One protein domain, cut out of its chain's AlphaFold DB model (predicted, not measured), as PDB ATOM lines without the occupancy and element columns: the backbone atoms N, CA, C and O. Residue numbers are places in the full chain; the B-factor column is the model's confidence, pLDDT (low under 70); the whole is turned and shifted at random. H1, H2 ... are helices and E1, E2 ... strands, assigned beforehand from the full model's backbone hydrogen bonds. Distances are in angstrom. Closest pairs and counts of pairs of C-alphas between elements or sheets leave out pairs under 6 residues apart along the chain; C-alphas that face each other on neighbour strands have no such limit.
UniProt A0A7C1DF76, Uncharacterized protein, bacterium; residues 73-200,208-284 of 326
ATOM      1  N   LYS A  73      58.876  31.014 -32.278       87.81
ATOM      2  CA  LYS A  73      58.872  31.411 -30.866       87.81
ATOM      3  C   LYS A  73      59.430  32.823 -30.719       87.81
ATOM      4  O   LYS A  73      60.402  33.169 -31.392       87.81
ATOM      5  N   SER A  74      58.832  33.633 -29.844       89.25
ATOM      6  CA  SER A  74      59.349  34.981 -29.597       89.25
ATOM      7  C   SER A  74      60.816  34.915 -29.165       89.25
ATOM      8  O   SER A  74      61.187  34.169 -28.261       89.25
ATOM      9  N   LYS A  75      61.657  35.732 -29.806       92.31
ATOM     10  CA  LYS A  75      63.063  35.929 -29.414       92.31
ATOM     11  C   LYS A  75      63.206  36.895 -28.238       92.31
ATOM     12  O   LYS A  75      64.299  37.027 -27.697       92.31
ATOM     13  N   ARG A  76      62.120  37.579 -27.861       94.75
ATOM     14  CA  ARG A  76      62.081  38.592 -26.798       94.75
ATOM     15  C   ARG A  76      61.608  38.036 -25.458       94.75
ATOM     16  O   ARG A  76      61.658  38.755 -24.467       94.75
ATOM     17  N   VAL A  77      61.196  36.769 -25.406       95.44
ATOM     18  CA  VAL A  77      60.719  36.128 -24.178       95.44
ATOM     19  C   VAL A  77      61.441  34.806 -23.948       95.44
ATOM     20  O   VAL A  77      61.502  33.951 -24.833       95.44
ATOM     21  N   ARG A  78      61.983  34.622 -22.742       94.75
ATOM     22  CA  ARG A  78      62.587  33.358 -22.302       94.75
ATOM     23  C   ARG A  78      61.826  32.803 -21.110       94.75
ATOM     24  O   ARG A  78      61.858  33.394 -20.036       94.75
ATOM     25  N   GLY A  79      61.191  31.653 -21.302       91.94
ATOM     26  CA  GLY A  79      60.593  30.865 -20.229       91.94
ATOM     27  C   GLY A  79      61.544  29.782 -19.731       91.94
ATOM     28  O   GLY A  79      62.148  29.067 -20.538       91.94
ATOM     29  N   LYS A  80      61.662  29.632 -18.410       90.81
ATOM     30  CA  LYS A  80      62.244  28.443 -17.775       90.81
ATOM     31  C   LYS A  80      61.111  27.579 -17.254       90.81
ATOM     32  O   LYS A  80      60.235  28.056 -16.536       90.81
ATOM     33  N   GLN A  81      61.138  26.309 -17.635       86.06
ATOM     34  CA  GLN A  81      60.159  25.333 -17.182       86.06
ATOM     35  C   GLN A  81      60.673  24.610 -15.937       86.06
ATOM     36  O   GLN A  81      61.862  24.307 -15.830       86.06
ATOM     37  N   SER A  82      59.765  24.326 -15.013       77.25
ATOM     38  CA  SER A  82      59.976  23.437 -13.878       77.25
ATOM     39  C   SER A  82      59.034  22.246 -13.999       77.25
ATOM     40  O   SER A  82      57.878  22.391 -14.403       77.25
ATOM     41  N   GLN A  83      59.539  21.064 -13.663       71.56
ATOM     42  CA  GLN A  83      58.749  19.843 -13.613       71.56
ATOM     43  C   GLN A  83      58.248  19.644 -12.181       71.56
ATOM     44  O   GLN A  83      59.043  19.452 -11.261       71.56
ATOM     45  N   MET A  84      56.931  19.672 -11.999       64.38
ATOM     46  CA  MET A  84      56.261  19.322 -10.744       64.38
ATOM     47  C   MET A  84      55.392  18.075 -10.948       64.38
ATOM     48  O   MET A  84      55.165  17.636 -12.076       64.38
ATOM     49  N   SER A  85      54.881  17.494  -9.859       51.12
ATOM     50  CA  SER A  85      53.993  16.319  -9.904       51.12
ATOM     51  C   SER A  85      52.749  16.526 -10.779       51.12
ATOM     52  O   SER A  85      52.243  15.566 -11.350       51.12
ATOM     53  N   ALA A  86      52.292  17.773 -10.926       54.88
ATOM     54  CA  ALA A  86      51.130  18.153 -11.728       54.88
ATOM     55  C   ALA A  86      51.442  18.486 -13.206       54.88
ATOM     56  O   ALA A  86      50.525  18.827 -13.949       54.88
ATOM     57  N   GLY A  87      52.706  18.406 -13.650       62.06
ATOM     58  CA  GLY A  87      53.107  18.699 -15.033       62.06
ATOM     59  C   GLY A  87      54.296  19.659 -15.161       62.06
ATOM     60  O   GLY A  87      55.013  19.925 -14.196       62.06
ATOM     61  N   MET A  88      54.527  20.154 -16.382       69.62
ATOM     62  CA  MET A  88      55.525  21.194 -16.653       69.62
ATOM     63  C   MET A  88      54.873  22.574 -16.587       69.62
ATOM     64  O   MET A  88      53.910  22.831 -17.308       69.62
ATOM     65  N   PHE A  89      55.428  23.463 -15.768       77.88
ATOM     66  CA  PHE A  89      54.954  24.839 -15.599       77.88
ATOM     67  C   PHE A  89      56.101  25.828 -15.790       77.88
ATOM     68  O   PHE A  89      57.272  25.449 -15.722       77.88
ATOM     69  N   LEU A  90      55.785  27.097 -16.044       87.38
ATOM     70  CA  LEU A  90      56.793  28.153 -16.114       87.38
ATOM     71  C   LEU A  90      57.162  28.612 -14.707       87.38
ATOM     72  O   LEU A  90      56.363  29.258 -14.037       87.38
ATOM     73  N   SER A  91      58.395  28.335 -14.296       91.12
ATOM     74  CA  SER A  91      58.932  28.814 -13.021       91.12
ATOM     75  C   SER A  91      59.534  30.213 -13.127       91.12
ATOM     76  O   SER A  91      59.617  30.936 -12.134       91.12
ATOM     77  N   GLU A  92      59.952  30.628 -14.324       95.19
ATOM     78  CA  GLU A  92      60.481  31.966 -14.582       95.19
ATOM     79  C   GLU A  92      60.173  32.410 -16.015       95.19
ATOM     80  O   GLU A  92      60.248  31.610 -16.948       95.19
ATOM     81  N   VAL A  93      59.870  33.697 -16.189       96.50
ATOM     82  CA  VAL A  93      59.739  34.357 -17.494       96.50
ATOM     83  C   VAL A  93      60.589  35.620 -17.499       96.50
ATOM     84  O   VAL A  93      60.430  36.488 -16.640       96.50
ATOM     85  N   GLU A  94      61.465  35.746 -18.489       97.31
ATOM     86  CA  GLU A  94      62.281  36.933 -18.738       97.31
ATOM     87  C   GLU A  94      61.837  37.622 -20.036       97.31
ATOM     88  O   GLU A  94      61.749  36.981 -21.083       97.31
ATOM     89  N   PHE A  95      61.628  38.939 -19.982       97.50
ATOM     90  CA  PHE A  95      61.446  39.793 -21.157       97.50
ATOM     91  C   PHE A  95      62.764  40.470 -21.510       97.50
ATOM     92  O   PHE A  95      63.407  41.071 -20.643       97.50
ATOM     93  N   LEU A  96      63.141  40.400 -22.781       97.19
ATOM     94  CA  LEU A  96      64.402  40.907 -23.306       97.19
ATOM     95  C   LEU A  96      64.207  42.219 -24.080       97.19
ATOM     96  O   LEU A  96      63.134  42.492 -24.621       97.19
ATOM     97  N   ASP A  97      65.244  43.052 -24.121       94.38
ATOM     98  CA  ASP A  97      65.336  44.170 -25.060       94.38
ATOM     99  C   ASP A  97      65.754  43.711 -26.466       94.38
ATOM    100  O   ASP A  97      65.892  42.520 -26.753       94.38
ATOM    101  N   GLU A  98      65.924  44.672 -27.373       92.44
ATOM    102  CA  GLU A  98      66.314  44.397 -28.759       92.44
ATOM    103  C   GLU A  98      67.741  43.847 -28.877       92.44
ATOM    104  O   GLU A  98      68.072  43.204 -29.871       92.44
ATOM    105  N   GLN A  99      68.573  44.077 -27.860       93.81
ATOM    106  CA  GLN A  99      69.949  43.605 -27.757       93.81
ATOM    107  C   GLN A  99      70.047  42.255 -27.018       93.81
ATOM    108  O   GLN A  99      71.131  41.677 -26.940       93.81
ATOM    109  N   GLY A 100      68.930  41.728 -26.503       93.25
ATOM    110  CA  GLY A 100      68.859  40.465 -25.770       93.25
ATOM    111  C   GLY A 100      69.152  40.569 -24.268       93.25
ATOM    112  O   GLY A 100      69.275  39.534 -23.607       93.25
ATOM    113  N   ALA A 101      69.261  41.777 -23.707       95.81
ATOM    114  CA  ALA A 101      69.430  41.977 -22.271       95.81
ATOM    115  C   ALA A 101      68.083  41.916 -21.535       95.81
ATOM    116  O   ALA A 101      67.036  42.289 -22.060       95.81
ATOM    117  N   VAL A 102      68.102  41.424 -20.295       97.06
ATOM    118  CA  VAL A 102      66.888  41.231 -19.491       97.06
ATOM    119  C   VAL A 102      66.346  42.579 -19.009       97.06
ATOM    120  O   VAL A 102      67.009  43.289 -18.257       97.06
ATOM    121  N   LYS A 103      65.109  42.901 -19.396       96.44
ATOM    122  CA  LYS A 103      64.374  44.103 -18.966       96.44
ATOM    123  C   LYS A 103      63.454  43.848 -17.779       96.44
ATOM    124  O   LYS A 103      63.242  44.737 -16.958       96.44
ATOM    125  N   LYS A 104      62.827  42.671 -17.735       96.75
ATOM    126  CA  LYS A 104      61.816  42.315 -16.733       96.75
ATOM    127  C   LYS A 104      61.847  40.817 -16.477       96.75
ATOM    128  O   LYS A 104      62.026  40.049 -17.414       96.75
ATOM    129  N   VAL A 105      61.649  40.423 -15.222       97.00
ATOM    130  CA  VAL A 105      61.615  39.018 -14.809       97.00
ATOM    131  C   VAL A 105      60.410  38.781 -13.914       97.00
ATOM    132  O   VAL A 105      60.163  39.554 -12.989       97.00
ATOM    133  N   PHE A 106      59.703  37.689 -14.170       96.94
ATOM    134  CA  PHE A 106      58.745  37.096 -13.251       96.94
ATOM    135  C   PHE A 106      59.252  35.738 -12.806       96.94
ATOM    136  O   PHE A 106      59.782  34.981 -13.613       96.94
ATOM    137  N   ARG A 107      59.073  35.437 -11.523       96.25
ATOM    138  CA  ARG A 107      59.377  34.137 -10.929       96.25
ATOM    139  C   ARG A 107      58.136  33.638 -10.238       96.25
ATOM    140  O   ARG A 107      57.481  34.430  -9.560       96.25
ATOM    141  N   GLU A 108      57.863  32.357 -10.394       93.25
ATOM    142  CA  GLU A 108      56.813  31.695  -9.646       93.25
ATOM    143  C   GLU A 108      57.088  31.855  -8.149       93.25
ATOM    144  O   GLU A 108      58.238  31.812  -7.692       93.25
ATOM    145  N   LYS A 109      56.027  32.118  -7.392       94.38
ATOM    146  CA  LYS A 109      56.085  32.252  -5.937       94.38
ATOM    147  C   LYS A 109      54.891  31.554  -5.327       94.38
ATOM    148  O   LYS A 109      53.773  31.776  -5.784       94.38
ATOM    149  N   HIS A 110      55.140  30.804  -4.263       93.00
ATOM    150  CA  HIS A 110      54.114  30.218  -3.412       93.00
ATOM    151  C   HIS A 110      54.361  30.670  -1.977       93.00
ATOM    152  O   HIS A 110      55.467  30.524  -1.456       93.00
ATOM    153  N   GLU A 111      53.339  31.252  -1.366       95.12
ATOM    154  CA  GLU A 111      53.364  31.759   0.002       95.12
ATOM    155  C   GLU A 111      52.160  31.173   0.744       95.12
ATOM    156  O   GLU A 111      51.014  31.483   0.423       95.12
ATOM    157  N   GLU A 112      52.414  30.299   1.715       94.44
ATOM    158  CA  GLU A 112      51.381  29.767   2.609       94.44
ATOM    159  C   GLU A 112      51.124  30.742   3.763       94.44
ATOM    160  O   GLU A 112      52.042  31.401   4.261       94.44
ATOM    161  N   PHE A 113      49.874  30.826   4.209       93.88
ATOM    162  CA  PHE A 113      49.472  31.591   5.384       93.88
ATOM    163  C   PHE A 113      48.356  30.861   6.142       93.88
ATOM    164  O   PHE A 113      47.824  29.853   5.676       93.88
ATOM    165  N   ASP A 114      48.002  31.351   7.332       92.56
ATOM    166  CA  ASP A 114      46.945  30.723   8.127       92.56
ATOM    167  C   ASP A 114      45.603  30.745   7.376       92.56
ATOM    168  O   ASP A 114      45.053  31.805   7.078       92.56
ATOM    169  N   GLY A 115      45.100  29.558   7.039       88.94
ATOM    170  CA  GLY A 115      43.856  29.395   6.295       88.94
ATOM    171  C   GLY A 115      43.959  29.586   4.779       88.94
ATOM    172  O   GLY A 115      42.913  29.710   4.142       88.94
ATOM    173  N   GLY A 116      45.149  29.592   4.167       93.56
ATOM    174  CA  GLY A 116      45.232  29.715   2.712       93.56
ATOM    175  C   GLY A 116      46.628  29.764   2.103       93.56
ATOM    176  O   GLY A 116      47.643  29.504   2.749       93.56
ATOM    177  N   TYR A 117      46.663  30.087   0.815       94.62
ATOM    178  CA  TYR A 117      47.890  30.206   0.039       94.62
ATOM    179  C   TYR A 117      47.765  31.281  -1.037       94.62
ATOM    180  O   TYR A 117      46.692  31.564  -1.571       94.62
ATOM    181  N   LYS A 118      48.899  31.900  -1.356       96.44
ATOM    182  CA  LYS A 118      49.045  32.882  -2.422       96.44
ATOM    183  C   LYS A 118      50.059  32.380  -3.435       96.44
ATOM    184  O   LYS A 118      51.139  31.923  -3.074       96.44
ATOM    185  N   THR A 119      49.706  32.459  -4.710       94.94
ATOM    186  CA  THR A 119      50.517  31.975  -5.821       94.94
ATOM    187  C   THR A 119      50.641  33.029  -6.908       94.94
ATOM    188  O   THR A 119      49.639  33.474  -7.460       94.94
ATOM    189  N   LEU A 120      51.876  33.375  -7.268       95.75
ATOM    190  CA  LEU A 120      52.176  34.066  -8.519       95.75
ATOM    191  C   LEU A 120      52.574  33.018  -9.557       95.75
ATOM    192  O   LEU A 120      53.578  32.339  -9.361       95.75
ATOM    193  N   ARG A 121      51.819  32.903 -10.647       93.25
ATOM    194  CA  ARG A 121      52.056  31.932 -11.721       93.25
ATOM    195  C   ARG A 121      52.064  32.611 -13.083       93.25
ATOM    196  O   ARG A 121      51.349  33.591 -13.295       93.25
ATOM    197  N   MET A 122      52.861  32.072 -14.004       94.56
ATOM    198  CA  MET A 122      52.948  32.542 -15.382       94.56
ATOM    199  C   MET A 122      52.532  31.458 -16.370       94.56
ATOM    200  O   MET A 122      52.850  30.284 -16.185       94.56
ATOM    201  N   GLU A 123      51.862  31.866 -17.443       93.19
ATOM    202  CA  GLU A 123      51.443  30.986 -18.533       93.19
ATOM    203  C   GLU A 123      51.795  31.608 -19.887       93.19
ATOM    204  O   GLU A 123      51.664  32.819 -20.085       93.19
ATOM    205  N   GLU A 124      52.276  30.776 -20.810       92.00
ATOM    206  CA  GLU A 124      52.702  31.173 -22.154       92.00
ATOM    207  C   GLU A 124      51.642  30.807 -23.191       92.00
ATOM    208  O   GLU A 124      51.214  29.657 -23.278       92.00
ATOM    209  N   PHE A 125      51.304  31.768 -24.050       89.75
ATOM    210  CA  PHE A 125      50.416  31.573 -25.192       89.75
ATOM    211  C   PHE A 125      51.101  32.021 -26.492       89.75
ATOM    212  O   PHE A 125      51.974  32.896 -26.492       89.75
ATOM    213  N   TYR A 126      50.711  31.396 -27.609       86.88
ATOM    214  CA  TYR A 126      51.164  31.732 -28.969       86.88
ATOM    215  C   TYR A 126      52.685  31.828 -29.110       86.88
ATOM    216  O   TYR A 126      53.235  32.852 -29.514       86.88
ATOM    217  N   ASN A 127      53.369  30.746 -28.736       85.38
ATOM    218  CA  ASN A 127      54.827  30.627 -28.784       85.38
ATOM    219  C   ASN A 127      55.538  31.776 -28.050       85.38
ATOM    220  O   ASN A 127      56.472  32.400 -28.563       85.38
ATOM    221  N   SER A 128      55.060  32.032 -26.829       84.56
ATOM    222  CA  SER A 128      55.599  33.010 -25.878       84.56
ATOM    223  C   SER A 128      55.474  34.471 -26.324       84.56
ATOM    224  O   SER A 128      56.212  35.324 -25.839       84.56
ATOM    225  N   ARG A 129      54.545  34.784 -27.237       90.69
ATOM    226  CA  ARG A 129      54.224  36.175 -27.610       90.69
ATOM    227  C   ARG A 129      53.294  36.859 -26.615       90.69
ATOM    228  O   ARG A 129      53.281  38.084 -26.528       90.69
ATOM    229  N   ILE A 130      52.526  36.062 -25.877       94.88
ATOM    230  CA  ILE A 130      51.649  36.525 -24.809       94.88
ATOM    231  C   ILE A 130      51.989  35.761 -23.537       94.88
ATOM    232  O   ILE A 130      52.091  34.532 -23.554       94.88
ATOM    233  N   ILE A 131      52.138  36.503 -22.443       96.25
ATOM    234  CA  ILE A 131      52.363  35.958 -21.107       96.25
ATOM    235  C   ILE A 131      51.234  36.415 -20.202       96.25
ATOM    236  O   ILE A 131      50.996  37.612 -20.052       96.25
ATOM    237  N   VAL A 132      50.560  35.465 -19.572       96.62
ATOM    238  CA  VAL A 132      49.590  35.749 -18.517       96.62
ATOM    239  C   VAL A 132      50.292  35.604 -17.182       96.62
ATOM    240  O   VAL A 132      50.923  34.584 -16.925       96.62
ATOM    241  N   VAL A 133      50.187  36.622 -16.337       97.12
ATOM    242  CA  VAL A 133      50.654  36.589 -14.952       97.12
ATOM    243  C   VAL A 133      49.424  36.602 -14.055       97.12
ATOM    244  O   VAL A 133      48.672  37.574 -14.047       97.12
ATOM    245  N   SER A 134      49.231  35.515 -13.317       97.00
ATOM    246  CA  SER A 134      48.136  35.339 -12.363       97.00
ATOM    247  C   SER A 134      48.681  35.432 -10.944       97.00
ATOM    248  O   SER A 134      49.573  34.673 -10.568       97.00
ATOM    249  N   ASN A 135      48.146  36.354 -10.152       97.50
ATOM    250  CA  ASN A 135      48.392  36.465  -8.723       97.50
ATOM    251  C   ASN A 135      47.144  35.968  -7.985       97.50
ATOM    252  O   ASN A 135      46.212  36.724  -7.709       97.50
ATOM    253  N   LYS A 136      47.137  34.666  -7.718       96.25
ATOM    254  CA  LYS A 136      46.036  33.914  -7.133       96.25
ATOM    255  C   LYS A 136      46.153  33.879  -5.616       96.25
ATOM    256  O   LYS A 136      47.229  33.638  -5.081       96.25
ATOM    257  N   THR A 137      45.041  34.073  -4.928       97.31
ATOM    258  CA  THR A 137      44.882  33.856  -3.493       97.31
ATOM    259  C   THR A 137      43.749  32.862  -3.287       97.31
ATOM    260  O   THR A 137      42.636  33.077  -3.758       97.31
ATOM    261  N   GLU A 138      44.036  31.777  -2.583       94.94
ATOM    262  CA  GLU A 138      43.065  30.774  -2.167       94.94
ATOM    263  C   GLU A 138      42.914  30.838  -0.657       94.94
ATOM    264  O   GLU A 138      43.875  30.677   0.091       94.94
ATOM    265  N   THR A 139      41.695  31.115  -0.209       95.12
ATOM    266  CA  THR A 139      41.348  31.189   1.212       95.12
ATOM    267  C   THR A 139      40.359  30.088   1.528       95.12
ATOM    268  O   THR A 139      39.369  29.928   0.816       95.12
ATOM    269  N   LYS A 140      40.617  29.327   2.586       92.56
ATOM    270  CA  LYS A 140      39.744  28.247   3.026       92.56
ATOM    271  C   LYS A 140      38.374  28.810   3.403       92.56
ATOM    272  O   LYS A 140      38.277  29.756   4.185       92.56
ATOM    273  N   ASN A 141      37.322  28.227   2.845       89.56
ATOM    274  CA  ASN A 141      35.950  28.527   3.222       89.56
ATOM    275  C   ASN A 141      35.640  27.959   4.612       89.56
ATOM    276  O   ASN A 141      36.226  26.964   5.049       89.56
ATOM    277  N   ASP A 142      34.684  28.576   5.305       89.00
ATOM    278  CA  ASP A 142      34.120  27.979   6.512       89.00
ATOM    279  C   ASP A 142      33.367  26.671   6.184       89.00
ATOM    280  O   ASP A 142      33.008  26.395   5.035       89.00
ATOM    281  N   SER A 143      33.130  25.846   7.207       86.00
ATOM    282  CA  SER A 143      32.506  24.530   7.034       86.00
ATOM    283  C   SER A 143      31.098  24.589   6.439       86.00
ATOM    284  O   SER A 143      30.715  23.654   5.740       86.00
ATOM    285  N   GLN A 144      30.333  25.654   6.695       86.06
ATOM    286  CA  GLN A 144      28.986  25.805   6.151       86.06
ATOM    287  C   GLN A 144      29.049  26.164   4.663       86.06
ATOM    288  O   GLN A 144      28.418  25.495   3.852       86.06
ATOM    289  N   THR A 145      29.877  27.134   4.284       87.00
ATOM    290  CA  THR A 145      30.104  27.509   2.885       87.00
ATOM    291  C   THR A 145      30.647  26.326   2.074       87.00
ATOM    292  O   THR A 145      30.195  26.078   0.955       87.00
ATOM    293  N   ALA A 146      31.581  25.549   2.628       85.31
ATOM    294  CA  ALA A 146      32.090  24.343   1.974       85.31
ATOM    295  C   ALA A 146      30.999  23.264   1.816       85.31
ATOM    296  O   ALA A 146      30.891  22.651   0.755       85.31
ATOM    297  N   TYR A 147      30.146  23.072   2.828       78.94
ATOM    298  CA  TYR A 147      28.998  22.157   2.773       78.94
ATOM    299  C   TYR A 147      27.952  22.572   1.722       78.94
ATOM    300  O   TYR A 147      27.416  21.725   1.002       78.94
ATOM    301  N   GLU A 148      27.681  23.875   1.624       80.00
ATOM    302  CA  GLU A 148      26.687  24.478   0.731       80.00
ATOM    303  C   GLU A 148      27.193  24.708  -0.691       80.00
ATOM    304  O   GLU A 148      26.396  24.988  -1.567       80.00
ATOM    305  N   THR A 149      28.493  24.658  -0.968       81.50
ATOM    306  CA  THR A 149      28.997  24.964  -2.321       81.50
ATOM    307  C   THR A 149      29.912  23.889  -2.888       81.50
ATOM    308  O   THR A 149      30.169  23.865  -4.088       81.50
ATOM    309  N   GLY A 150      30.419  23.001  -2.034       82.62
ATOM    310  CA  GLY A 150      31.409  21.991  -2.381       82.62
ATOM    311  C   GLY A 150      32.833  22.527  -2.567       82.62
ATOM    312  O   GLY A 150      33.735  21.707  -2.738       82.62
ATOM    313  N   TRP A 151      33.055  23.850  -2.562       86.44
ATOM    314  CA  TRP A 151      34.390  24.444  -2.683       86.44
ATOM    315  C   TRP A 151      35.025  24.604  -1.312       86.44
ATOM    316  O   TRP A 151      34.539  25.362  -0.468       86.44
ATOM    317  N   GLU A 152      36.159  23.942  -1.112       86.94
ATOM    318  CA  GLU A 152      36.924  24.087   0.125       86.94
ATOM    319  C   GLU A 152      37.659  25.421   0.183       86.94
ATOM    320  O   GLU A 152      37.866  25.964   1.269       86.94
ATOM    321  N   TYR A 153      38.005  25.976  -0.978       90.25
ATOM    322  CA  TYR A 153      38.712  27.240  -1.096       90.25
ATOM    323  C   TYR A 153      37.933  28.225  -1.961       90.25
ATOM    324  O   TYR A 153      37.410  27.898  -3.026       90.25
ATOM    325  N   LYS A 154      37.890  29.476  -1.513       92.12
ATOM    326  CA  LYS A 154      37.524  30.621  -2.337       92.12
ATOM    327  C   LYS A 154      38.769  31.124  -3.057       92.12
ATOM    328  O   LYS A 154      39.787  31.384  -2.418       92.12
ATOM    329  N   ILE A 155      38.648  31.322  -4.366       93.44
ATOM    330  CA  ILE A 155      39.700  31.872  -5.222       93.44
ATOM    331  C   ILE A 155      39.461  33.370  -5.438       93.44
ATOM    332  O   ILE A 155      38.343  33.797  -5.727       93.44
ATOM    333  N   GLU A 156      40.532  34.151  -5.344       97.38
ATOM    334  CA  GLU A 156      40.634  35.509  -5.867       97.38
ATOM    335  C   GLU A 156      41.900  35.606  -6.723       97.38
ATOM    336  O   GLU A 156      42.999  35.316  -6.256       97.38
ATOM    337  N   ASN A 157      41.762  35.970  -7.993       97.69
ATOM    338  CA  ASN A 157      42.844  35.965  -8.965       97.69
ATOM    339  C   ASN A 157      42.968  37.333  -9.638       97.69
ATOM    340  O   ASN A 157      42.055  37.801 -10.324       97.69
ATOM    341  N   ASP A 158      44.121  37.963  -9.444       98.06
ATOM    342  CA  ASP A 158      44.503  39.183 -10.138       98.06
ATOM    343  C   ASP A 158      45.344  38.830 -11.363       98.06
ATOM    344  O   ASP A 158      46.452  38.310 -11.246       98.06
ATOM    345  N   VAL A 159      44.819  39.141 -12.545       97.44
ATOM    346  CA  VAL A 159      45.408  38.759 -13.828       97.44
ATOM    347  C   VAL A 159      45.942  39.983 -14.554       97.44
ATOM    348  O   VAL A 159      45.220  40.964 -14.747       97.44
ATOM    349  N   GLU A 160      47.170  39.879 -15.051       97.81
ATOM    350  CA  GLU A 160      47.772  40.810 -16.002       97.81
ATOM    351  C   GLU A 160      48.262  40.061 -17.246       97.81
ATOM    352  O   GLU A 160      48.905  39.015 -17.156       97.81
ATOM    353  N   ILE A 161      47.977  40.611 -18.425       97.44
ATOM    354  CA  ILE A 161      48.365  40.061 -19.725       97.44
ATOM    355  C   ILE A 161      49.474  40.932 -20.297       97.44
ATOM    356  O   ILE A 161      49.319  42.147 -20.436       97.44
ATOM    357  N   TYR A 162      50.581  40.298 -20.656       97.38
ATOM    358  CA  TYR A 162      51.777  40.922 -21.193       97.38
ATOM    359  C   TYR A 162      51.988  40.534 -22.652       97.38
ATOM    360  O   TYR A 162      51.833  39.368 -23.015       97.38
ATOM    361  N   ASN A 163      52.388  41.501 -23.475       95.69
ATOM    362  CA  ASN A 163      52.904  41.233 -24.816       95.69
ATOM    363  C   ASN A 163      54.400  40.870 -24.786       95.69
ATOM    364  O   ASN A 163      55.045  40.947 -23.739       95.69
ATOM    365  N   GLU A 164      54.976  40.540 -25.942       93.88
ATOM    366  CA  GLU A 164      56.381  40.123 -26.045       93.88
ATOM    367  C   GLU A 164      57.409  41.207 -25.669       93.88
ATOM    368  O   GLU A 164      58.553  40.889 -25.353       93.88
ATOM    369  N   GLU A 165      57.022  42.487 -25.628       95.12
ATOM    370  CA  GLU A 165      57.875  43.575 -25.124       95.12
ATOM    371  C   GLU A 165      57.880  43.711 -23.592       95.12
ATOM    372  O   GLU A 165      58.613  44.558 -23.054       95.12
ATOM    373  N   GLY A 166      57.047  42.932 -22.895       95.31
ATOM    374  CA  GLY A 166      56.841  43.012 -21.449       95.31
ATOM    375  C   GLY A 166      55.921  44.153 -21.017       95.31
ATOM    376  O   GLY A 166      55.971  44.571 -19.856       95.31
ATOM    377  N   LYS A 167      55.088  44.675 -21.927       96.38
ATOM    378  CA  LYS A 167      54.072  45.691 -21.620       96.38
ATOM    379  C   LYS A 167      52.751  45.027 -21.256       96.38
ATOM    380  O   LYS A 167      52.333  44.086 -21.924       96.38
ATOM    381  N   VAL A 168      52.082  45.562 -20.235       96.94
ATOM    382  CA  VAL A 168      50.709  45.168 -19.897       96.94
ATOM    383  C   VAL A 168      49.786  45.625 -21.025       96.94
ATOM    384  O   VAL A 168      49.753  46.811 -21.353       96.94
ATOM    385  N   ILE A 169      49.054  44.687 -21.615       96.38
ATOM    386  CA  ILE A 169      48.073  44.935 -22.681       96.38
ATOM    387  C   ILE A 169      46.633  44.679 -22.234       96.38
ATOM    388  O   ILE A 169      45.705  45.060 -22.945       96.38
ATOM    389  N   GLY A 170      46.442  44.078 -21.059       96.25
ATOM    390  CA  GLY A 170      45.134  43.817 -20.476       96.25
ATOM    391  C   GLY A 170      45.228  43.166 -19.105       96.25
ATOM    392  O   GLY A 170      46.321  42.853 -18.631       96.25
ATOM    393  N   GLY A 171      44.084  42.959 -18.467       95.94
ATOM    394  CA  GLY A 171      44.001  42.291 -17.177       95.94
ATOM    395  C   GLY A 171      42.679  42.528 -16.465       95.94
ATOM    396  O   GLY A 171      41.844  43.332 -16.884       95.94
ATOM    397  N   LYS A 172      42.489  41.819 -15.356       97.38
ATOM    398  CA  LYS A 172      41.344  41.996 -14.466       97.38
ATOM    399  C   LYS A 172      41.704  41.530 -13.065       97.38
ATOM    400  O   LYS A 172      42.338  40.495 -12.896       97.38
ATOM    401  N   LYS A 173      41.265  42.300 -12.076       97.38
ATOM    402  CA  LYS A 173      41.428  41.982 -10.658       97.38
ATOM    403  C   LYS A 173      40.202  41.287 -10.084       97.38
ATOM    404  O   LYS A 173      39.091  41.512 -10.580       97.38
ATOM    405  N   GLY A 174      40.416  40.503  -9.034       96.31
ATOM    406  CA  GLY A 174      39.358  39.876  -8.251       96.31
ATOM    407  C   GLY A 174      38.544  38.827  -9.012       96.31
ATOM    408  O   GLY A 174      37.328  38.762  -8.844       96.31
ATOM    409  N   LEU A 175      39.176  38.062  -9.906       96.88
ATOM    410  CA  LEU A 175      38.522  36.953 -10.604       96.88
ATOM    411  C   LEU A 175      38.371  35.741  -9.682       96.88
ATOM    412  O   LEU A 175      39.310  35.358  -9.000       96.88
ATOM    413  N   ASP A 176      37.224  35.077  -9.721       94.88
ATOM    414  CA  ASP A 176      36.954  33.824  -9.004       94.88
ATOM    415  C   ASP A 176      37.244  32.578  -9.869       94.88
ATOM    416  O   ASP A 176      36.649  31.516  -9.687       94.88
ATOM    417  N   CYS A 177      38.136  32.720 -10.853       95.12
ATOM    418  CA  CYS A 177      38.426  31.727 -11.881       95.12
ATOM    419  C   CYS A 177      39.898  31.777 -12.329       95.12
ATOM    420  O   CYS A 177      40.631  32.737 -12.058       95.12
ATOM    421  N   LEU A 178      40.337  30.725 -13.024       93.94
ATOM    422  CA  LEU A 178      41.681  30.607 -13.592       93.94
ATOM    423  C   LEU A 178      41.666  30.996 -15.068       93.94
ATOM    424  O   LEU A 178      40.690  30.734 -15.764       93.94
ATOM    425  N   VAL A 179      42.729  31.624 -15.560       95.19
ATOM    426  CA  VAL A 179      42.847  31.910 -16.995       95.19
ATOM    427  C   VAL A 179      43.272  30.634 -17.707       95.19
ATOM    428  O   VAL A 179      44.251  30.024 -17.315       95.19
ATOM    429  N   GLU A 180      42.542  30.240 -18.745       94.50
ATOM    430  CA  GLU A 180      42.822  29.015 -19.522       94.50
ATOM    431  C   GLU A 180      43.144  29.325 -20.995       94.50
ATOM    432  O   GLU A 180      43.494  28.447 -21.783       94.50
ATOM    433  N   GLY A 181      43.008  30.587 -21.411       95.00
ATOM    434  CA  GLY A 181      43.238  30.992 -22.794       95.00
ATOM    435  C   GLY A 181      43.241  32.500 -22.988       95.00
ATOM    436  O   GLY A 181      42.569  33.237 -22.271       95.00
ATOM    437  N   VAL A 182      43.961  32.961 -24.004       96.88
ATOM    438  CA  VAL A 182      43.985  34.359 -24.470       96.88
ATOM    439  C   VAL A 182      43.885  34.350 -25.995       96.88
ATOM    440  O   VAL A 182      44.270  33.354 -26.597       96.88
ATOM    441  N   SER A 183      43.345  35.385 -26.639       96.44
ATOM    442  CA  SER A 183      43.409  35.556 -28.103       96.44
ATOM    443  C   SER A 183      44.817  35.969 -28.559       96.44
ATOM    444  O   SER A 183      45.584  36.517 -27.774       96.44
ATOM    445  N   GLU A 184      45.179  35.731 -29.822       93.69
ATOM    446  CA  GLU A 184      46.506  36.039 -30.396       93.69
ATOM    447  C   GLU A 184      46.908  37.509 -30.265       93.69
ATOM    448  O   GLU A 184      48.091  37.827 -30.166       93.69
ATOM    449  N   ASP A 185      45.927  38.406 -30.268       92.31
ATOM    450  CA  ASP A 185      46.106  39.848 -30.115       92.31
ATOM    451  C   ASP A 185      46.025  40.323 -28.652       92.31
ATOM    452  O   ASP A 185      46.184  41.514 -28.374       92.31
ATOM    453  N   GLY A 186      45.750  39.417 -27.707       93.81
ATOM    454  CA  GLY A 186      45.550  39.730 -26.294       93.81
ATOM    455  C   GLY A 186      44.271  40.510 -25.981       93.81
ATOM    456  O   GLY A 186      44.093  40.953 -24.848       93.81
ATOM    457  N   ALA A 187      43.374  40.705 -26.954       95.62
ATOM    458  CA  ALA A 187      42.155  41.487 -26.774       95.62
ATOM    459  C   ALA A 187      41.104  40.781 -25.906       95.62
ATOM    460  O   ALA A 187      40.219  41.451 -25.359       95.62
ATOM    461  N   ARG A 188      41.180  39.449 -25.787       97.56
ATOM    462  CA  ARG A 188      40.236  38.621 -25.034       97.56
ATOM    463  C   ARG A 188      40.950  37.542 -24.247       97.56
ATOM    464  O   ARG A 188      41.940  36.988 -24.715       97.56
ATOM    465  N   PHE A 189      40.402  37.197 -23.088       97.62
ATOM    466  CA  PHE A 189      40.875  36.058 -22.311       97.62
ATOM    467  C   PHE A 189      39.720  35.241 -21.738       97.62
ATOM    468  O   PHE A 189      38.681  35.771 -21.340       97.62
ATOM    469  N   LEU A 190      39.929  33.932 -21.741       98.06
ATOM    470  CA  LEU A 190      39.057  32.895 -21.224       98.06
ATOM    471  C   LEU A 190      39.412  32.651 -19.760       98.06
ATOM    472  O   LEU A 190      40.555  32.323 -19.442       98.06
ATOM    473  N   CYS A 191      38.419  32.773 -18.889       97.50
ATOM    474  CA  CYS A 191      38.512  32.439 -17.482       97.50
ATOM    475  C   CYS A 191      37.572  31.270 -17.174       97.50
ATOM    476  O   CYS A 191      36.409  31.268 -17.584       97.50
ATOM    477  N   PHE A 192      38.079  30.275 -16.465       96.50
ATOM    478  CA  PHE A 192      37.388  29.038 -16.164       96.50
ATOM    479  C   PHE A 192      37.268  28.844 -14.658       96.50
ATOM    480  O   PHE A 192      38.257  28.846 -13.923       96.50
ATOM    481  N   ARG A 193      36.030  28.678 -14.197       94.19
ATOM    482  CA  ARG A 193      35.725  28.223 -12.846       94.19
ATOM    483  C   ARG A 193      35.409  26.736 -12.923       94.19
ATOM    484  O   ARG A 193      34.420  26.358 -13.548       94.19
ATOM    485  N   GLY A 194      36.275  25.912 -12.341       89.25
ATOM    486  CA  GLY A 194      36.112  24.460 -12.316       89.25
ATOM    487  C   GLY A 194      34.966  23.993 -11.417       89.25
ATOM    488  O   GLY A 194      34.393  24.773 -10.651       89.25
ATOM    489  N   ASN A 195      34.659  22.698 -11.513       85.38
ATOM    490  CA  ASN A 195      33.775  22.027 -10.563       85.38
ATOM    491  C   ASN A 195      34.356  22.104  -9.132       85.38
ATOM    492  O   ASN A 195      35.573  22.224  -8.981       85.38
ATOM    493  N   PRO A 196      33.519  22.006  -8.087       80.38
ATOM    494  CA  PRO A 196      33.987  21.986  -6.701       80.38
ATOM    495  C   PRO A 196      34.860  20.766  -6.342       80.38
ATOM    496  O   PRO A 196      34.608  19.662  -6.825       80.38
ATOM    497  N   ASP A 197      35.852  20.968  -5.462       65.19
ATOM    498  CA  ASP A 197      37.006  20.073  -5.223       65.19
ATOM    499  C   ASP A 197      36.645  18.669  -4.698       65.19
ATOM    500  O   ASP A 197      37.324  17.684  -4.982       65.19
ATOM    501  N   SER A 198      35.568  18.558  -3.921       53.88
ATOM    502  CA  SER A 198      35.288  17.382  -3.087       53.88
ATOM    503  C   SER A 198      34.310  16.378  -3.713       53.88
ATOM    504  O   SER A 198      33.310  16.039  -3.094       53.88
ATOM    505  N   VAL A 199      34.526  15.905  -4.946       49.47
ATOM    506  CA  VAL A 199      33.608  14.915  -5.567       49.47
ATOM    507  C   VAL A 199      33.441  13.640  -4.714       49.47
ATOM    508  O   VAL A 199      32.355  13.066  -4.747       49.47
ATOM    509  N   ASP A 200      34.413  13.287  -3.856       44.56
ATOM    510  CA  ASP A 200      34.447  11.958  -3.226       44.56
ATOM    511  C   ASP A 200      34.327  11.870  -1.678       44.56
ATOM    512  O   ASP A 200      33.959  10.798  -1.207       44.56
ATOM    513  N   ILE A 208      22.401  20.240  -4.617       71.81
ATOM    514  CA  ILE A 208      23.240  21.067  -5.495       71.81
ATOM    515  C   ILE A 208      23.814  20.249  -6.646       71.81
ATOM    516  O   ILE A 208      24.557  19.287  -6.450       71.81
ATOM    517  N   ASP A 209      23.502  20.677  -7.868       76.38
ATOM    518  CA  ASP A 209      24.065  20.120  -9.097       76.38
ATOM    519  C   ASP A 209      25.454  20.723  -9.355       76.38
ATOM    520  O   ASP A 209      25.612  21.714 -10.069       76.38
ATOM    521  N   LEU A 210      26.466  20.129  -8.722       75.25
ATOM    522  CA  LEU A 210      27.862  20.583  -8.760       75.25
ATOM    523  C   LEU A 210      28.425  20.662 -10.178       75.25
ATOM    524  O   LEU A 210      29.288  21.490 -10.455       75.25
ATOM    525  N   GLY A 211      27.913  19.827 -11.080       76.38
ATOM    526  CA  GLY A 211      28.298  19.861 -12.478       76.38
ATOM    527  C   GLY A 211      27.959  21.191 -13.135       76.38
ATOM    528  O   GLY A 211      28.770  21.745 -13.869       76.38
ATOM    529  N   LYS A 212      26.807  21.771 -12.796       81.75
ATOM    530  CA  LYS A 212      26.368  23.067 -13.332       81.75
ATOM    531  C   LYS A 212      27.087  24.262 -12.717       81.75
ATOM    532  O   LYS A 212      26.892  25.385 -13.171       81.75
ATOM    533  N   MET A 213      27.916  24.042 -11.698       86.31
ATOM    534  CA  MET A 213      28.672  25.107 -11.043       86.31
ATOM    535  C   MET A 213      29.950  25.481 -11.801       86.31
ATOM    536  O   MET A 213      30.460  26.588 -11.609       86.31
ATOM    537  N   ALA A 214      30.451  24.605 -12.681       91.38
ATOM    538  CA  ALA A 214      31.525  24.977 -13.590       91.38
ATOM    539  C   ALA A 214      31.058  26.040 -14.583       91.38
ATOM    540  O   ALA A 214      29.974  25.951 -15.169       91.38
ATOM    541  N   LYS A 215      31.925  27.025 -14.816       95.38
ATOM    542  CA  LYS A 215      31.590  28.203 -15.606       95.38
ATOM    543  C   LYS A 215      32.720  28.619 -16.524       95.38
ATOM    544  O   LYS A 215      33.873  28.730 -16.117       95.38
ATOM    545  N   ILE A 216      32.349  28.904 -17.762       97.38
ATOM    546  CA  ILE A 216      33.201  29.515 -18.771       97.38
ATOM    547  C   ILE A 216      32.850  30.994 -18.848       97.38
ATOM    548  O   ILE A 216      31.686  31.356 -19.015       97.38
ATOM    549  N   LEU A 217      33.864  31.844 -18.759       98.12
ATOM    550  CA  LEU A 217      33.751  33.292 -18.851       98.12
ATOM    551  C   LEU A 217      34.750  33.789 -19.897       98.12
ATOM    552  O   LEU A 217      35.892  33.339 -19.919       98.12
ATOM    553  N   VAL A 218      34.359  34.742 -20.739       98.31
ATOM    554  CA  VAL A 218      35.300  35.450 -21.621       98.31
ATOM    555  C   VAL A 218      35.206  36.937 -21.356       98.31
ATOM    556  O   VAL A 218      34.118  37.519 -21.371       98.31
ATOM    557  N   PHE A 219      36.359  37.554 -21.130       98.31
ATOM    558  CA  PHE A 219      36.492  38.975 -20.855       98.31
ATOM    559  C   PHE A 219      37.237  39.682 -21.986       98.31
ATOM    560  O   PHE A 219      38.065  39.082 -22.671       98.31
ATOM    561  N   THR A 220      36.972  40.978 -22.161       97.50
ATOM    562  CA  THR A 220      37.875  41.868 -22.900       97.50
ATOM    563  C   THR A 220      39.166  42.084 -22.114       97.50
ATOM    564  O   THR A 220      39.202  41.912 -20.896       97.50
ATOM    565  N   LYS A 221      40.202  42.585 -22.789       94.06
ATOM    566  CA  LYS A 221      41.455  43.039 -22.171       94.06
ATOM    567  C   LYS A 221      41.268  44.069 -21.047       94.06
ATOM    568  O   LYS A 221      42.089  44.120 -20.142       94.06
ATOM    569  N   ASP A 222      40.180  44.842 -21.076       93.75
ATOM    570  CA  ASP A 222      39.839  45.841 -20.050       93.75
ATOM    571  C   ASP A 222      38.984  45.248 -18.906       93.75
ATOM    572  O   ASP A 222      38.475  45.970 -18.050       93.75
ATOM    573  N   GLY A 223      38.764  43.929 -18.907       94.19
ATOM    574  CA  GLY A 223      38.043  43.212 -17.856       94.19
ATOM    575  C   GLY A 223      36.514  43.269 -17.952       94.19
ATOM    576  O   GLY A 223      35.831  42.925 -16.979       94.19
ATOM    577  N   LYS A 224      35.952  43.679 -19.099       97.19
ATOM    578  CA  LYS A 224      34.502  43.634 -19.353       97.19
ATOM    579  C   LYS A 224      34.086  42.218 -19.740       97.19
ATOM    580  O   LYS A 224      34.660  41.644 -20.658       97.19
ATOM    581  N   LEU A 225      33.057  41.678 -19.086       97.56
ATOM    582  CA  LEU A 225      32.480  40.380 -19.444       97.56
ATOM    583  C   LEU A 225      31.817  40.457 -20.831       97.56
ATOM    584  O   LEU A 225      30.970  41.322 -21.063       97.56
ATOM    585  N   LEU A 226      32.214  39.565 -21.737       97.19
ATOM    586  CA  LEU A 226      31.631  39.407 -23.075       97.19
ATOM    587  C   LEU A 226      30.717  38.191 -23.164       97.19
ATOM    588  O   LEU A 226      29.682  38.248 -23.817       97.19
ATOM    589  N   PHE A 227      31.118  37.097 -22.526       98.12
ATOM    590  CA  PHE A 227      30.441  35.816 -22.639       98.12
ATOM    591  C   PHE A 227      30.515  35.062 -21.322       98.12
ATOM    592  O   PHE A 227      31.512  35.137 -20.606       98.12
ATOM    593  N   SER A 228      29.447  34.338 -21.019       97.12
ATOM    594  CA  SER A 228      29.320  33.526 -19.823       97.12
ATOM    595  C   SER A 228      28.445  32.324 -20.132       97.12
ATOM    596  O   SER A 228      27.338  32.491 -20.647       97.12
ATOM    597  N   LYS A 229      28.901  31.132 -19.757       96.50
ATOM    598  CA  LYS A 229      28.127  29.901 -19.886       96.50
ATOM    599  C   LYS A 229      28.384  29.002 -18.685       96.50
ATOM    600  O   LYS A 229      29.537  28.715 -18.367       96.50
ATOM    601  N   ASP A 230      27.309  28.581 -18.038       94.12
ATOM    602  CA  ASP A 230      27.344  27.547 -17.006       94.12
ATOM    603  C   ASP A 230      27.317  26.167 -17.686       94.12
ATOM    604  O   ASP A 230      26.809  26.039 -18.809       94.12
ATOM    605  N   SER A 231      27.886  25.139 -17.053       90.75
ATOM    606  CA  SER A 231      27.864  23.795 -17.640       90.75
ATOM    607  C   SER A 231      26.426  23.296 -17.813       90.75
ATOM    608  O   SER A 231      25.619  23.418 -16.891       90.75
ATOM    609  N   PRO A 232      26.081  22.699 -18.969       86.88
ATOM    610  CA  PRO A 232      24.754  22.127 -19.178       86.88
ATOM    611  C   PRO A 232      24.550  20.797 -18.430       86.88
ATOM    612  O   PRO A 232      23.419  20.317 -18.348       86.88
ATOM    613  N   GLY A 233      25.618  20.195 -17.899       82.62
ATOM    614  CA  GLY A 233      25.604  18.855 -17.322       82.62
ATOM    615  C   GLY A 233      26.559  18.723 -16.144       82.62
ATOM    616  O   GLY A 233      26.505  19.502 -15.201       82.62
ATOM    617  N   ARG A 234      27.434  17.714 -16.190       80.00
ATOM    618  CA  ARG A 234      28.287  17.315 -15.058       80.00
ATOM    619  C   ARG A 234      29.569  18.143 -14.892       80.00
ATOM    620  O   ARG A 234      30.446  17.782 -14.114       80.00
ATOM    621  N   GLY A 235      29.694  19.254 -15.608       88.06
ATOM    622  CA  GLY A 235      30.880  20.104 -15.573       88.06
ATOM    623  C   GLY A 235      31.387  20.479 -16.949       88.06
ATOM    624  O   GLY A 235      30.909  20.000 -17.980       88.06
ATOM    625  N   PHE A 236      32.378  21.355 -16.959       90.75
ATOM    626  CA  PHE A 236      33.236  21.576 -18.113       90.75
ATOM    627  C   PHE A 236      34.643  21.086 -17.790       90.75
ATOM    628  O   PHE A 236      35.047  21.023 -16.631       90.75
ATOM    629  N   HIS A 237      35.407  20.768 -18.826       88.81
ATOM    630  CA  HIS A 237      36.810  20.417 -18.697       88.81
ATOM    631  C   HIS A 237      37.601  20.859 -19.938       88.81
ATOM    632  O   HIS A 237      37.086  20.838 -21.061       88.81
ATOM    633  N   LEU A 238      38.867  21.235 -19.717       89.25
ATOM    634  CA  LEU A 238      39.833  21.708 -20.724       89.25
ATOM    635  C   LEU A 238      39.306  22.805 -21.664       89.25
ATOM    636  O   LEU A 238      39.494  22.673 -22.872       89.25
ATOM    637  N   PRO A 239      38.638  23.864 -21.179       95.00
ATOM    638  CA  PRO A 239      38.118  24.869 -22.091       95.00
ATOM    639  C   PRO A 239      39.257  25.529 -22.885       95.00
ATOM    640  O   PRO A 239      40.341  25.769 -22.358       95.00
ATOM    641  N   LYS A 240      39.022  25.820 -24.166       95.81
ATOM    642  CA  LYS A 240      39.987  26.483 -25.056       95.81
ATOM    643  C   LYS A 240      39.322  27.617 -25.811       95.81
ATOM    644  O   LYS A 240      38.154  27.523 -26.180       95.81
ATOM    645  N   LEU A 241      40.099  28.663 -26.066       97.31
ATOM    646  CA  LEU A 241      39.697  29.847 -26.818       97.31
ATOM    647  C   LEU A 241      40.316  29.803 -28.222       97.31
ATOM    648  O   LEU A 241      41.463  29.382 -28.372       97.31
ATOM    649  N   SER A 242      39.576  30.232 -29.245       97.19
ATOM    650  CA  SER A 242      40.133  30.379 -30.592       97.19
ATOM    651  C   SER A 242      41.167  31.506 -30.669       97.19
ATOM    652  O   SER A 242      41.107  32.452 -29.879       97.19
ATOM    653  N   PRO A 243      42.058  31.486 -31.676       95.38
ATOM    654  CA  PRO A 243      43.048  32.541 -31.876       95.38
ATOM    655  C   PRO A 243      42.473  33.965 -31.941       95.38
ATOM    656  O   PRO A 243      43.017  34.883 -31.339       95.38
ATOM    657  N   ASN A 244      41.332  34.174 -32.599       96.12
ATOM    658  CA  ASN A 244      40.645  35.473 -32.643       96.12
ATOM    659  C   ASN A 244      39.777  35.771 -31.403       96.12
ATOM    660  O   ASN A 244      39.200  36.853 -31.297       96.12
ATOM    661  N   GLY A 245      39.647  34.820 -30.479       96.81
ATOM    662  CA  GLY A 245      38.836  34.945 -29.274       96.81
ATOM    663  C   GLY A 245      37.321  34.949 -29.492       96.81
ATOM    664  O   GLY A 245      36.609  35.374 -28.590       96.81
ATOM    665  N   GLU A 246      36.828  34.525 -30.659       97.94
ATOM    666  CA  GLU A 246      35.391  34.507 -30.997       97.94
ATOM    667  C   GLU A 246      34.710  33.161 -30.722       97.94
ATOM    668  O   GLU A 246      33.483  33.087 -30.719       97.94
ATOM    669  N   TRP A 247      35.487  32.103 -30.479       98.38
ATOM    670  CA  TRP A 247      34.972  30.761 -30.237       98.38
ATOM    671  C   TRP A 247      35.573  30.150 -28.981       98.38
ATOM    672  O   TRP A 247      36.773  30.264 -28.730       98.38
ATOM    673  N   VAL A 248      34.742  29.442 -28.225       97.94
ATOM    674  CA  VAL A 248      35.149  28.638 -27.077       97.94
ATOM    675  C   VAL A 248      34.726  27.198 -27.303       97.94
ATOM    676  O   VAL A 248      33.630  26.927 -27.790       97.94
ATOM    677  N   VAL A 249      35.588  26.266 -26.921       96.44
ATOM    678  CA  VAL A 249      35.271  24.840 -26.870       96.44
ATOM    679  C   VAL A 249      35.550  24.312 -25.472       96.44
ATOM    680  O   VAL A 249      36.520  24.730 -24.851       96.44
ATOM    681  N   ALA A 250      34.721  23.404 -24.971       94.50
ATOM    682  CA  ALA A 250      34.967  22.679 -23.728       94.50
ATOM    683  C   ALA A 250      34.364  21.278 -23.814       94.50
ATOM    684  O   ALA A 250      33.354  21.084 -24.485       94.50
ATOM    685  N   ARG A 251      34.946  20.292 -23.125       90.50
ATOM    686  CA  ARG A 251      34.328  18.957 -23.018       90.50
ATOM    687  C   ARG A 251      33.527  18.823 -21.733       90.50
ATOM    688  O   ARG A 251      33.791  19.539 -20.768       90.50
ATOM    689  N   ASN A 252      32.603  17.873 -21.715       89.00
ATOM    690  CA  ASN A 252      32.005  17.383 -20.481       89.00
ATOM    691  C   ASN A 252      33.093  16.786 -19.552       89.00
ATOM    692  O   ASN A 252      34.091  16.232 -20.025       89.00
ATOM    693  N   TYR A 253      32.934  16.967 -18.239       82.44
ATOM    694  CA  TYR A 253      33.915  16.573 -17.220       82.44
ATOM    695  C   TYR A 253      33.979  15.049 -17.016       82.44
ATOM    696  O   TYR A 253      35.071  14.485 -17.064       82.44
ATOM    697  N   ASP A 254      32.826  14.386 -16.863       72.00
ATOM    698  CA  ASP A 254      32.742  12.973 -16.448       72.00
ATOM    699  C   ASP A 254      33.049  11.986 -17.574       72.00
ATOM    700  O   ASP A 254      33.877  11.083 -17.442       72.00
ATOM    701  N   TRP A 255      32.367  12.153 -18.701       66.69
ATOM    702  CA  TRP A 255      32.534  11.314 -19.872       66.69
ATOM    703  C   TRP A 255      32.885  12.252 -21.011       66.69
ATOM    704  O   TRP A 255      32.202  13.240 -21.251       66.69
ATOM    705  N   ALA A 256      33.990  11.989 -21.705       67.12
ATOM    706  CA  ALA A 256      34.362  12.748 -22.897       67.12
ATOM    707  C   ALA A 256      33.456  12.366 -24.088       67.12
ATOM    708  O   ALA A 256      33.944  12.105 -25.185       67.12
ATOM    709  N   ASP A 257      32.152  12.243 -23.840       80.06
ATOM    710  CA  ASP A 257      31.112  11.865 -24.784       80.06
ATOM    711  C   ASP A 257      30.459  13.074 -25.449       80.06
ATOM    712  O   ASP A 257      29.910  12.925 -26.539       80.06
ATOM    713  N   GLU A 258      30.579  14.255 -24.835       89.50
ATOM    714  CA  GLU A 258      30.123  15.526 -25.381       89.50
ATOM    715  C   GLU A 258      31.227  16.593 -25.380       89.50
ATOM    716  O   GLU A 258      31.989  16.767 -24.420       89.50
ATOM    717  N   VAL A 259      31.281  17.348 -26.477       92.31
ATOM    718  CA  VAL A 259      32.056  18.582 -26.611       92.31
ATOM    719  C   VAL A 259      31.110  19.715 -26.975       92.31
ATOM    720  O   VAL A 259      30.334  19.620 -27.925       92.31
ATOM    721  N   TYR A 260      31.196  20.793 -26.214       94.19
ATOM    722  CA  TYR A 260      30.402  21.995 -26.381       94.19
ATOM    723  C   TYR A 260      31.217  23.055 -27.108       94.19
ATOM    724  O   TYR A 260      32.369  23.309 -26.754       94.19
ATOM    725  N   VAL A 261      30.607  23.675 -28.111       96.56
ATOM    726  CA  VAL A 261      31.207  24.731 -28.923       96.56
ATOM    727  C   VAL A 261      30.317  25.952 -28.852       96.56
ATOM    728  O   VAL A 261      29.129  25.865 -29.158       96.56
ATOM    729  N   TYR A 262      30.901  27.085 -28.494       97.81
ATOM    730  CA  TYR A 262      30.191  28.339 -28.321       97.81
ATOM    731  C   TYR A 262      30.851  29.432 -29.154       97.81
ATOM    732  O   TYR A 262      32.041  29.701 -28.995       97.81
ATOM    733  N   GLY A 263      30.078  30.074 -30.022       97.69
ATOM    734  CA  GLY A 263      30.431  31.348 -30.629       97.69
ATOM    735  C   GLY A 263      30.024  32.488 -29.699       97.69
ATOM    736  O   GLY A 263      28.919  32.502 -29.154       97.69
ATOM    737  N   LEU A 264      30.893  33.483 -29.527       95.56
ATOM    738  CA  LEU A 264      30.597  34.661 -28.700       95.56
ATOM    739  C   LEU A 264      29.429  35.503 -29.252       95.56
ATOM    740  O   LEU A 264      28.855  36.316 -28.530       95.56
ATOM    741  N   ASN A 265      29.060  35.291 -30.516       93.56
ATOM    742  CA  ASN A 265      27.906  35.879 -31.197       93.56
ATOM    743  C   ASN A 265      26.575  35.135 -30.937       93.56
ATOM    744  O   ASN A 265      25.545  35.559 -31.460       93.56
ATOM    745  N   GLY A 266      26.583  34.054 -30.148       93.88
ATOM    746  CA  GLY A 266      25.392  33.287 -29.771       93.88
ATOM    747  C   GLY A 266      25.230  31.938 -30.475       93.88
ATOM    748  O   GLY A 266      24.248  31.247 -30.212       93.88
ATOM    749  N   GLU A 267      26.158  31.541 -31.348       97.00
ATOM    750  CA  GLU A 267      26.158  30.192 -31.923       97.00
ATOM    751  C   GLU A 267      26.505  29.136 -30.863       97.00
ATOM    752  O   GLU A 267      27.396  29.331 -30.037       97.00
ATOM    753  N   GLU A 268      25.817  27.996 -30.889       96.75
ATOM    754  CA  GLU A 268      26.009  26.922 -29.915       96.75
ATOM    755  C   GLU A 268      25.841  25.559 -30.579       96.75
ATOM    756  O   GLU A 268      24.849  25.298 -31.264       96.75
ATOM    757  N   PHE A 269      26.813  24.678 -30.356       95.06
ATOM    758  CA  PHE A 269      26.792  23.315 -30.860       95.06
ATOM    759  C   PHE A 269      27.178  22.328 -29.763       95.06
ATOM    760  O   PHE A 269      28.077  22.579 -28.962       95.06
ATOM    761  N   VAL A 270      26.524  21.169 -29.784       93.25
ATOM    762  CA  VAL A 270      26.891  20.002 -28.979       93.25
ATOM    763  C   VAL A 270      27.313  18.904 -29.939       93.25
ATOM    764  O   VAL A 270      26.545  18.524 -30.823       93.25
ATOM    765  N   ILE A 271      28.536  18.420 -29.770       90.31
ATOM    766  CA  ILE A 271      29.120  17.337 -30.555       90.31
ATOM    767  C   ILE A 271      29.155  16.109 -29.665       90.31
ATOM    768  O   ILE A 271      29.787  16.150 -28.611       90.31
ATOM    769  N   ARG A 272      28.511  15.023 -30.087       87.75
ATOM    770  CA  ARG A 272      28.510  13.757 -29.349       87.75
ATOM    771  C   ARG A 272      29.479  12.764 -29.966       87.75
ATOM    772  O   ARG A 272      29.741  12.821 -31.162       87.75
ATOM    773  N   SER A 273      29.991  11.813 -29.187       79.56
ATOM    774  CA  SER A 273      30.907  10.787 -29.716       79.56
ATOM    775  C   SER A 273      30.291   9.986 -30.866       79.56
ATOM    776  O   SER A 273      30.993   9.597 -31.792       79.56
ATOM    777  N   ALA A 274      28.968   9.795 -30.852       74.75
ATOM    778  CA  ALA A 274      28.235   9.178 -31.957       74.75
ATOM    779  C   ALA A 274      28.251  10.017 -33.253       74.75
ATOM    780  O   ALA A 274      28.032   9.473 -34.331       74.75
ATOM    781  N   ASP A 275      28.518  11.323 -33.156       74.25
ATOM    782  CA  ASP A 275      28.554  12.252 -34.284       74.25
ATOM    783  C   ASP A 275      29.923  12.317 -34.970       74.25
ATOM    784  O   ASP A 275      30.013  13.005 -35.983       74.25
ATOM    785  N   ILE A 276      30.991  11.685 -34.447       75.56
ATOM    786  CA  ILE A 276      32.324  11.660 -35.084       75.56
ATOM    787  C   ILE A 276      32.964  10.266 -34.991       75.56
ATOM    788  O   ILE A 276      33.650   9.944 -34.022       75.56
ATOM    789  N   ASP A 277      32.796   9.442 -36.031       70.31
ATOM    790  CA  ASP A 277      33.388   8.102 -36.067       70.31
ATOM    791  C   ASP A 277      34.928   8.148 -36.111       70.31
ATOM    792  O   ASP A 277      35.549   8.967 -36.797       70.31
ATOM    793  N   GLY A 278      35.559   7.252 -35.354       67.50
ATOM    794  CA  GLY A 278      37.010   7.104 -35.304       67.50
ATOM    795  C   GLY A 278      37.784   8.268 -34.667       67.50
ATOM    796  O   GLY A 278      39.018   8.246 -34.708       67.50
ATOM    797  N   ILE A 279      37.132   9.267 -34.066       73.44
ATOM    798  CA  ILE A 279      37.810  10.332 -33.311       73.44
ATOM    799  C   ILE A 279      37.302  10.340 -31.876       73.44
ATOM    800  O   ILE A 279      36.128  10.562 -31.608       73.44
ATOM    801  N   PHE A 280      38.219  10.139 -30.931       76.12
ATOM    802  CA  PHE A 280      37.906  10.321 -29.523       76.12
ATOM    803  C   PHE A 280      37.764  11.813 -29.222       76.12
ATOM    804  O   PHE A 280      38.744  12.563 -29.303       76.12
ATOM    805  N   LEU A 281      36.553  12.236 -28.856       77.75
ATOM    806  CA  LEU A 281      36.247  13.640 -28.592       77.75
ATOM    807  C   LEU A 281      37.132  14.251 -27.507       77.75
ATOM    808  O   LEU A 281      37.457  15.429 -27.592       77.75
ATOM    809  N   GLY A 282      37.595  13.463 -26.534       74.00
ATOM    810  CA  GLY A 282      38.467  13.951 -25.466       74.00
ATOM    811  C   GLY A 282      39.852  14.439 -25.912       74.00
ATOM    812  O   GLY A 282      40.535  15.043 -25.087       74.00
ATOM    813  N   ASN A 283      40.246  14.224 -27.175       78.94
ATOM    814  CA  ASN A 283      41.572  14.551 -27.716       78.94
ATOM    815  C   ASN A 283      41.595  15.774 -28.654       78.94
ATOM    816  O   ASN A 283      42.524  15.911 -29.457       78.94
ATOM    817  N   TYR A 284      40.605  16.671 -28.600       88.69
ATOM    818  CA  TYR A 284      40.699  17.911 -29.380       88.69
ATOM    819  C   TYR A 284      41.889  18.769 -28.917       88.69
ATOM    820  O   TYR A 284      42.174  18.964 -27.727       88.69
TER     821      TYR A 284
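What this domain is: This is residues 73 to 200 and 208 to 284 of the 326 residues of an uncharacterized protein of bacterium (UniProt A0A7C1DF76). Four small antiparallel sheets, E1 to E3, E4 to E8, E9 to E12 and E13 to E16, follow one another as a row of hairpins, each partly face to face with the next. The sheet E4 to E8 has the longest strands; H1 and H2 are short helices at its margin and at that of E9 to E12, and residues 273 to 284 form a tail after E16. The printed part has 205 residues and is mostly strand, in the order E1 to E6, H1, E7 to E10, H2, E11 to E16, and each sheet's strands lie in chain order. It is compact, with a radius of gyration of the C-alphas of 18.0 A and spans of 53 by 46 by 34 A.

Where its parts are: E1, residues 77 to 84, begins with C-alpha 77 at (60.719, 36.128, -24.178); E2 is 87 to 96, 26.3 A long, and E3 102 to 107. E4 is 109 to 113, E5 116 to 125, 28.4 A, E6 130 to 140, 31.4 A, H1 143 to 149, E7 153 to 163, 31.0 A, and E8 168 to 175. E9 is 178 to 182, E10 188 to 193, H2 210 to 213, E11 215 to 220 and E12 225 to 230. E13 is 236 to 241, E14 247 to 252, E15 258 to 263 and E16 268 to 272, ending with C-alpha 272 at (28.510, 13.757, -29.349).

How they stand to each other: The sheets form a stack of sheets, face to face in turn. E1, E2 and E3 form a meander, each strand the antiparallel neighbour of the one before, as do E4, E5, E6 and E13 to E16. In the hairpin E2 and E3, N 93 and O 106 are 2.9 A apart. E3 runs on into E4 at 37 degrees; the closest C-alphas of E2 and E5 are Leu 90 and Met 122, 5.9 A. The sheet E4 to E8 is twisted; in the hairpin E5 and E6, N 119 and O 136 are 2.8 A apart. Its strands stand at 33 degrees to those of E9 to E12. H1 only grazes it with residues 145 to 146, and H2 only grazes the sheet E9 to E12 with residues 211 to 213. E10 and E11 are antiparallel, with N 191 and O 217 2.8 A apart. The closest C-alphas of E9 and E13 are Gly 181 and Leu 241, 5.5 A. In the hairpin E14 and E15, N 248 and O 262 are 2.8 A apart. In H1 every O i to N i+4 pair is within hydrogen-bond range; H2 is too short for one.

The domain as a whole: The C-alphas farthest apart, Gln 99 and Ile 208, are 56.4 A apart. Residues 201 to 207 are cut out, with 14.6 A between C-alphas 200 and 208. The links printed whole are tight. Mean pLDDT of the printed part is 89.7, and residues 84 to 88, 197 to 200, 255 to 256 and 278 are under 70.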